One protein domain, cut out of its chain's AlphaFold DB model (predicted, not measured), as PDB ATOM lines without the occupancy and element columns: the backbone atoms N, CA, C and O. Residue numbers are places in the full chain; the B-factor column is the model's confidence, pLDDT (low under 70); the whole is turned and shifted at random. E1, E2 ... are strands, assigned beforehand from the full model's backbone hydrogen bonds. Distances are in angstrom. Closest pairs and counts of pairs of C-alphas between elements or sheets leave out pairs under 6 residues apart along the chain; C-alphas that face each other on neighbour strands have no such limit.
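What this domain is: This is residues 134 to 184 of the 502 residues of the protein "PilZ domain-containing protein" of Syncephalis pseudoplumigaleata (UniProt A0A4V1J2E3). What shape is this? It is one strongly twisted antiparallel sheet, E3 E2 E1 E4 E5, curled like part of a barrel but not closed: edge strands E3 and E5 are only just apart, at 8.2 A. What makes it up? The 51 printed residues hold five named strands, E1 to E5 along the chain, and no named helix. It is all strand and compact, with radius of gyration of the C-alphas 10.2 A and spans of 28 by 20 by 19 A.

Where its parts are: Where are the strands? E1, residues 134 to 137, 10.0 A, begins at C-alpha 134 (307.533, 531.054, 388.953). E2 is 145 to 153, 21.4 A; E3 156 to 161, 15.3 A; E4 170 to 175, 16.0 A. Where does E5 end? E5, 178 to 183, 15.9 A, ends at C-alpha 183 (309.480, 544.349, 396.198).

How they stand to each other: Which hairpins form? E1 and E2 (N 134 to O 147, 2.8 A; 118 degrees), E2 and E3 (N 150 to O 158, 2.9 A), and E4 and E5 (N 173 to O 180, 2.8 A) are within hydrogen-bond range. What joins them? E4 is E1's antiparallel neighbour (N 135 to O 174, 2.9 A), a Greek key of E1 to E4 on the meander E1 E2 E3, each strand the antiparallel neighbour of the one before. E2 bends by 73 degrees at residue 150.

The domain as a whole: How large is it? The farthest C-alphas, Lys 141 and Ser 153, are 29.1 A apart. Is it continuous? The printed part has no cut and no long link; residue 164 alone has pLDDT under 70.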
ATOM      1  N   ALA A 134     307.543 530.644 387.559       92.31
ATOM      2  CA  ALA A 134     307.533 531.054 388.953       92.31
ATOM      3  C   ALA A 134     306.108 531.401 389.398       92.31
ATOM      4  O   ALA A 134     305.210 531.648 388.590       92.31
ATOM      5  N   LYS A 135     305.891 531.415 390.710       91.94
ATOM      6  CA  LYS A 135     304.593 531.701 391.323       91.94
ATOM      7  C   LYS A 135     304.724 532.897 392.257       91.94
ATOM      8  O   LYS A 135     305.610 532.916 393.105       91.94
ATOM      9  N   ILE A 136     303.852 533.883 392.107       92.31
ATOM     10  CA  ILE A 136     303.752 535.044 392.989       92.31
ATOM     11  C   ILE A 136     302.609 534.796 393.969       92.31
ATOM     12  O   ILE A 136     301.477 534.525 393.570       92.31
ATOM     13  N   ILE A 137     302.922 534.896 395.253       90.69
ATOM     14  CA  ILE A 137     301.985 534.788 396.364       90.69
ATOM     15  C   ILE A 137     301.900 536.181 396.980       90.69
ATOM     16  O   ILE A 137     302.887 536.688 397.514       90.69
ATOM     17  N   VAL A 138     300.741 536.820 396.852       88.56
ATOM     18  CA  VAL A 138     300.484 538.125 397.469       88.56
ATOM     19  C   VAL A 138     300.084 537.910 398.924       88.56
ATOM     20  O   VAL A 138     300.842 538.263 399.821       88.56
ATOM     21  N   ASP A 139     298.971 537.210 399.123       83.12
ATOM     22  CA  ASP A 139     298.442 536.826 400.428       83.12
ATOM     23  C   ASP A 139     298.197 535.313 400.500       83.12
ATOM     24  O   ASP A 139     297.857 534.700 399.483       83.12
ATOM     25  N   PRO A 140     298.266 534.697 401.697       80.25
ATOM     26  CA  PRO A 140     297.987 533.270 401.890       80.25
ATOM     27  C   PRO A 140     296.592 532.832 401.418       80.25
ATOM     28  O   PRO A 140     296.392 531.661 401.116       80.25
ATOM     29  N   LYS A 141     295.636 533.768 401.377       84.19
ATOM     30  CA  LYS A 141     294.243 533.543 400.954       84.19
ATOM     31  C   LYS A 141     293.963 533.985 399.513       84.19
ATOM     32  O   LYS A 141     292.888 533.712 398.995       84.19
ATOM     33  N   SER A 142     294.901 534.690 398.880       81.50
ATOM     34  CA  SER A 142     294.747 535.190 397.509       81.50
ATOM     35  C   SER A 142     295.153 534.129 396.478       81.50
ATOM     36  O   SER A 142     296.015 533.294 396.775       81.50
ATOM     37  N   PRO A 143     294.579 534.148 395.260       83.25
ATOM     38  CA  PRO A 143     294.982 533.229 394.204       83.25
ATOM     39  C   PRO A 143     296.457 533.432 393.833       83.25
ATOM     40  O   PRO A 143     296.942 534.555 393.689       83.25
ATOM     41  N   VAL A 144     297.171 532.322 393.655       88.25
ATOM     42  CA  VAL A 144     298.588 532.328 393.278       88.25
ATOM     43  C   VAL A 144     298.729 532.750 391.816       88.25
ATOM     44  O   VAL A 144     298.181 532.107 390.922       88.25
ATOM     45  N   ILE A 145     299.497 533.807 391.562       89.88
ATOM     46  CA  ILE A 145     299.677 534.374 390.222       89.88
ATOM     47  C   ILE A 145     300.860 533.683 389.534       89.88
ATOM     48  O   ILE A 145     301.976 533.664 390.056       89.88
ATOM     49  N   GLY A 146     300.638 533.121 388.346       90.31
ATOM     50  CA  GLY A 146     301.707 532.563 387.516       90.31
ATOM     51  C   GLY A 146     302.565 533.658 386.873       90.31
ATOM     52  O   GLY A 146     302.047 534.644 386.352       90.31
ATOM     53  N   CYS A 147     303.885 533.487 386.885       90.12
ATOM     54  CA  CYS A 147     304.821 534.378 386.205       90.12
ATOM     55  C   CYS A 147     305.978 533.603 385.566       90.12
ATOM     56  O   CYS A 147     306.269 532.471 385.940       90.12
ATOM     57  N   ASN A 148     306.648 534.221 384.599       92.31
ATOM     58  CA  ASN A 148     307.836 533.686 383.948       92.31
ATOM     59  C   ASN A 148     309.070 534.502 384.346       92.31
ATOM     60  O   ASN A 148     309.091 535.721 384.203       92.31
ATOM     61  N   VAL A 149     310.122 533.838 384.809       92.12
ATOM     62  CA  VAL A 149     311.414 534.454 385.114       92.12
ATOM     63  C   VAL A 149     312.193 534.631 383.814       92.12
ATOM     64  O   VAL A 149     312.574 533.659 383.162       92.12
ATOM     65  N   VAL A 150     312.426 535.886 383.429       90.62
ATOM     66  CA  VAL A 150     313.185 536.237 382.218       90.62
ATOM     67  C   VAL A 150     314.683 536.199 382.503       90.62
ATOM     68  O   VAL A 150     315.460 535.653 381.719       90.62
ATOM     69  N   ASP A 151     315.084 536.773 383.635       90.75
ATOM     70  CA  ASP A 151     316.447 536.778 384.147       90.75
ATOM     71  C   ASP A 151     316.455 536.956 385.675       90.75
ATOM     72  O   ASP A 151     315.499 537.454 386.277       90.75
ATOM     73  N   TYR A 152     317.538 536.527 386.316       89.19
ATOM     74  CA  TYR A 152     317.749 536.699 387.750       89.19
ATOM     75  C   TYR A 152     319.207 537.047 388.056       89.19
ATOM     76  O   TYR A 152     320.128 536.671 387.333       89.19
ATOM     77  N   SER A 153     319.423 537.786 389.138       89.56
ATOM     78  CA  SER A 153     320.727 538.043 389.745       89.56
ATOM     79  C   SER A 153     320.606 538.054 391.267       89.56
ATOM     80  O   SER A 153     319.504 538.027 391.814       89.56
ATOM     81  N   ALA A 154     321.737 538.164 391.967       82.00
ATOM     82  CA  ALA A 154     321.737 538.351 393.420       82.00
ATOM     83  C   ALA A 154     321.000 539.633 393.869       82.00
ATOM     84  O   ALA A 154     320.553 539.717 395.008       82.00
ATOM     85  N   GLY A 155     320.846 540.619 392.974       83.12
ATOM     86  CA  GLY A 155     320.142 541.873 393.254       83.12
ATOM     87  C   GLY A 155     318.643 541.865 392.931       83.12
ATOM     88  O   GLY A 155     317.959 542.827 393.266       83.12
ATOM     89  N   GLY A 156     318.119 540.834 392.262       88.81
ATOM     90  CA  GLY A 156     316.703 540.747 391.893       88.81
ATOM     91  C   GLY A 156     316.459 539.972 390.598       88.81
ATOM     92  O   GLY A 156     317.394 539.526 389.940       88.81
ATOM     93  N   ALA A 157     315.191 539.833 390.213       90.62
ATOM     94  CA  ALA A 157     314.775 539.109 389.011       90.62
ATOM     95  C   ALA A 157     313.800 539.939 388.171       90.62
ATOM     96  O   ALA A 157     313.005 540.694 388.735       90.62
ATOM     97  N   CYS A 158     313.842 539.811 386.840       90.38
ATOM     98  CA  CYS A 158     312.741 540.284 386.001       90.38
ATOM     99  C   CYS A 158     311.720 539.172 385.821       90.38
ATOM    100  O   CYS A 158     312.034 538.069 385.361       90.38
ATOM    101  N   LEU A 159     310.482 539.513 386.151       91.19
ATOM    102  CA  LEU A 159     309.334 538.635 386.037       91.19
ATOM    103  C   LEU A 159     308.430 539.160 384.927       91.19
ATOM    104  O   LEU A 159     308.108 540.345 384.877       91.19
ATOM    105  N   GLU A 160     308.011 538.266 384.050       89.88
ATOM    106  CA  GLU A 160     306.923 538.486 383.117       89.88
ATOM    107  C   GLU A 160     305.652 537.888 383.720       89.88
ATOM    108  O   GLU A 160     305.559 536.678 383.918       89.88
ATOM    109  N   VAL A 161     304.685 538.740 384.052       89.69
ATOM    110  CA  VAL A 161     303.444 538.329 384.715       89.69
ATOM    111  C   VAL A 161     302.294 538.374 383.716       89.69
ATOM    112  O   VAL A 161     302.044 539.401 383.085       89.69
ATOM    113  N   THR A 162     301.607 537.245 383.579       79.88
ATOM    114  CA  THR A 162     300.444 537.055 382.706       79.88
ATOM    115  C   THR A 162     299.358 536.493 383.616       79.88
ATOM    116  O   THR A 162     299.509 535.337 384.012       79.88
ATOM    117  N   PRO A 163     298.317 537.239 384.047       70.06
ATOM    118  CA  PRO A 163     297.642 538.411 383.455       70.06
ATOM    119  C   PRO A 163     298.132 539.800 383.933       70.06
ATOM    120  O   PRO A 163     298.853 539.906 384.920       70.06
ATOM    121  N   ARG A 164     297.697 540.879 383.248       67.94
ATOM    122  CA  ARG A 164     297.979 542.307 383.556       67.94
ATOM    123  C   ARG A 164     297.283 542.803 384.839       67.94
ATOM    124  O   ARG A 164     296.593 543.817 384.829       67.94
ATOM    125  N   MET A 165     297.431 542.078 385.937       72.12
ATOM    126  CA  MET A 165     296.958 542.513 387.247       72.12
ATOM    127  C   MET A 165     298.007 543.443 387.876       72.12
ATOM    128  O   MET A 165     299.204 543.145 387.776       72.12
ATOM    129  N   PRO A 166     297.608 544.556 388.517       79.75
ATOM    130  CA  PRO A 166     298.540 545.380 389.273       79.75
ATOM    131  C   PRO A 166     299.108 544.551 390.428       79.75
ATOM    132  O   PRO A 166     298.376 544.065 391.289       79.75
ATOM    133  N   LEU A 167     300.426 544.355 390.426       81.81
ATOM    134  CA  LEU A 167     301.108 543.661 391.511       81.81
ATOM    135  C   LEU A 167     301.299 544.623 392.689       81.81
ATOM    136  O   LEU A 167     301.733 545.760 392.476       81.81
ATOM    137  N   PRO A 168     301.036 544.186 393.929       85.62
ATOM    138  CA  PRO A 168     301.304 544.994 395.108       85.62
ATOM    139  C   PRO A 168     302.808 545.210 395.291       85.62
ATOM    140  O   PRO A 168     303.647 544.436 394.827       85.62
ATOM    141  N   GLN A 169     303.166 546.262 396.025       86.88
ATOM    142  CA  GLN A 169     304.563 546.672 396.181       86.88
ATOM    143  C   GLN A 169     305.425 545.667 396.962       86.88
ATOM    144  O   GLN A 169     306.653 545.712 396.873       86.88
ATOM    145  N   ARG A 170     304.800 544.758 397.718       89.06
ATOM    146  CA  ARG A 170     305.443 543.667 398.459       89.06
ATOM    147  C   ARG A 170     304.695 542.372 398.157       89.06
ATOM    148  O   ARG A 170     303.477 542.343 398.271       89.06
ATOM    149  N   PHE A 171     305.421 541.329 397.785       91.94
ATOM    150  CA  PHE A 171     304.868 540.002 397.516       91.94
ATOM    151  C   PHE A 171     305.927 538.929 397.781       91.94
ATOM    152  O   PHE A 171     307.113 539.232 397.931       91.94
ATOM    153  N   GLU A 172     305.521 537.667 397.825       92.25
ATOM    154  CA  GLU A 172     306.421 536.528 397.977       92.25
ATOM    155  C   GLU A 172     306.543 535.768 396.653       92.25
ATOM    156  O   GLU A 172     305.563 535.277 396.100       92.25
ATOM    157  N   LEU A 173     307.763 535.678 396.122       92.44
ATOM    158  CA  LEU A 173     308.071 534.914 394.918       92.44
ATOM    159  C   LEU A 173     308.489 533.496 395.305       92.44
ATOM    160  O   LEU A 173     309.427 533.314 396.082       92.44
ATOM    161  N   LEU A 174     307.830 532.501 394.722       92.44
ATOM    162  CA  LEU A 174     308.208 531.096 394.785       92.44
ATOM    163  C   LEU A 174     308.845 530.695 393.452       92.44
ATOM    164  O   LEU A 174     308.188 530.676 392.407       92.44
ATOM    165  N   TYR A 175     310.134 530.366 393.500       92.31
ATOM    166  CA  TYR A 175     310.928 529.956 392.346       92.31
ATOM    167  C   TYR A 175     311.858 528.802 392.729       92.31
ATOM    168  O   TYR A 175     312.567 528.895 393.728       92.31
ATOM    169  N   ALA A 176     311.839 527.712 391.954       87.62
ATOM    170  CA  ALA A 176     312.648 526.512 392.205       87.62
ATOM    171  C   ALA A 176     312.573 525.997 393.666       87.62
ATOM    172  O   ALA A 176     313.583 525.650 394.271       87.62
ATOM    173  N   GLY A 177     311.378 526.026 394.270       86.69
ATOM    174  CA  GLY A 177     311.151 525.606 395.663       86.69
ATOM    175  C   GLY A 177     311.580 526.618 396.733       86.69
ATOM    176  O   GLY A 177     311.269 526.437 397.906       86.69
ATOM    177  N   SER A 178     312.232 527.719 396.352       87.94
ATOM    178  CA  SER A 178     312.630 528.788 397.269       87.94
ATOM    179  C   SER A 178     311.582 529.896 397.314       87.94
ATOM    180  O   SER A 178     311.208 530.444 396.276       87.94
ATOM    181  N   LYS A 179     311.148 530.272 398.523       91.44
ATOM    182  CA  LYS A 179     310.264 531.423 398.762       91.44
ATOM    183  C   LYS A 179     311.092 532.645 399.166       91.44
ATOM    184  O   LYS A 179     311.892 532.572 400.098       91.44
ATOM    185  N   LYS A 180     310.922 533.773 398.476       90.44
ATOM    186  CA  LYS A 180     311.629 535.031 398.765       90.44
ATOM    187  C   LYS A 180     310.654 536.200 398.826       90.44
ATOM    188  O   LYS A 180     309.784 536.330 397.974       90.44
ATOM    189  N   LYS A 181     310.830 537.073 399.820       91.00
ATOM    190  CA  LYS A 181     310.094 538.339 399.920       91.00
ATOM    191  C   LYS A 181     310.677 539.328 398.913       91.00
ATOM    192  O   LYS A 181     311.862 539.650 398.979       91.00
ATOM    193  N   CYS A 182     309.852 539.794 397.989       89.69
ATOM    194  CA  CYS A 182     310.234 540.667 396.890       89.69
ATOM    195  C   CYS A 182     309.492 542.003 396.976       89.69
ATOM    196  O   CYS A 182     308.405 542.107 397.548       89.69
ATOM    197  N   ARG A 183     310.105 543.040 396.399       88.44
ATOM    198  CA  ARG A 183     309.480 544.349 396.198       88.44
ATOM    199  C   ARG A 183     309.537 544.717 394.726       88.44
ATOM    200  O   ARG A 183     310.544 544.446 394.072       88.44
ATOM    201  N   VAL A 184     308.482 545.348 394.222       88.38
ATOM    202  CA  VAL A 184     308.481 545.899 392.861       88.38
ATOM    203  C   VAL A 184     309.395 547.123 392.845       88.38
ATOM    204  O   VAL A 184     309.129 548.100 393.541       88.38
TER     205      VAL A 184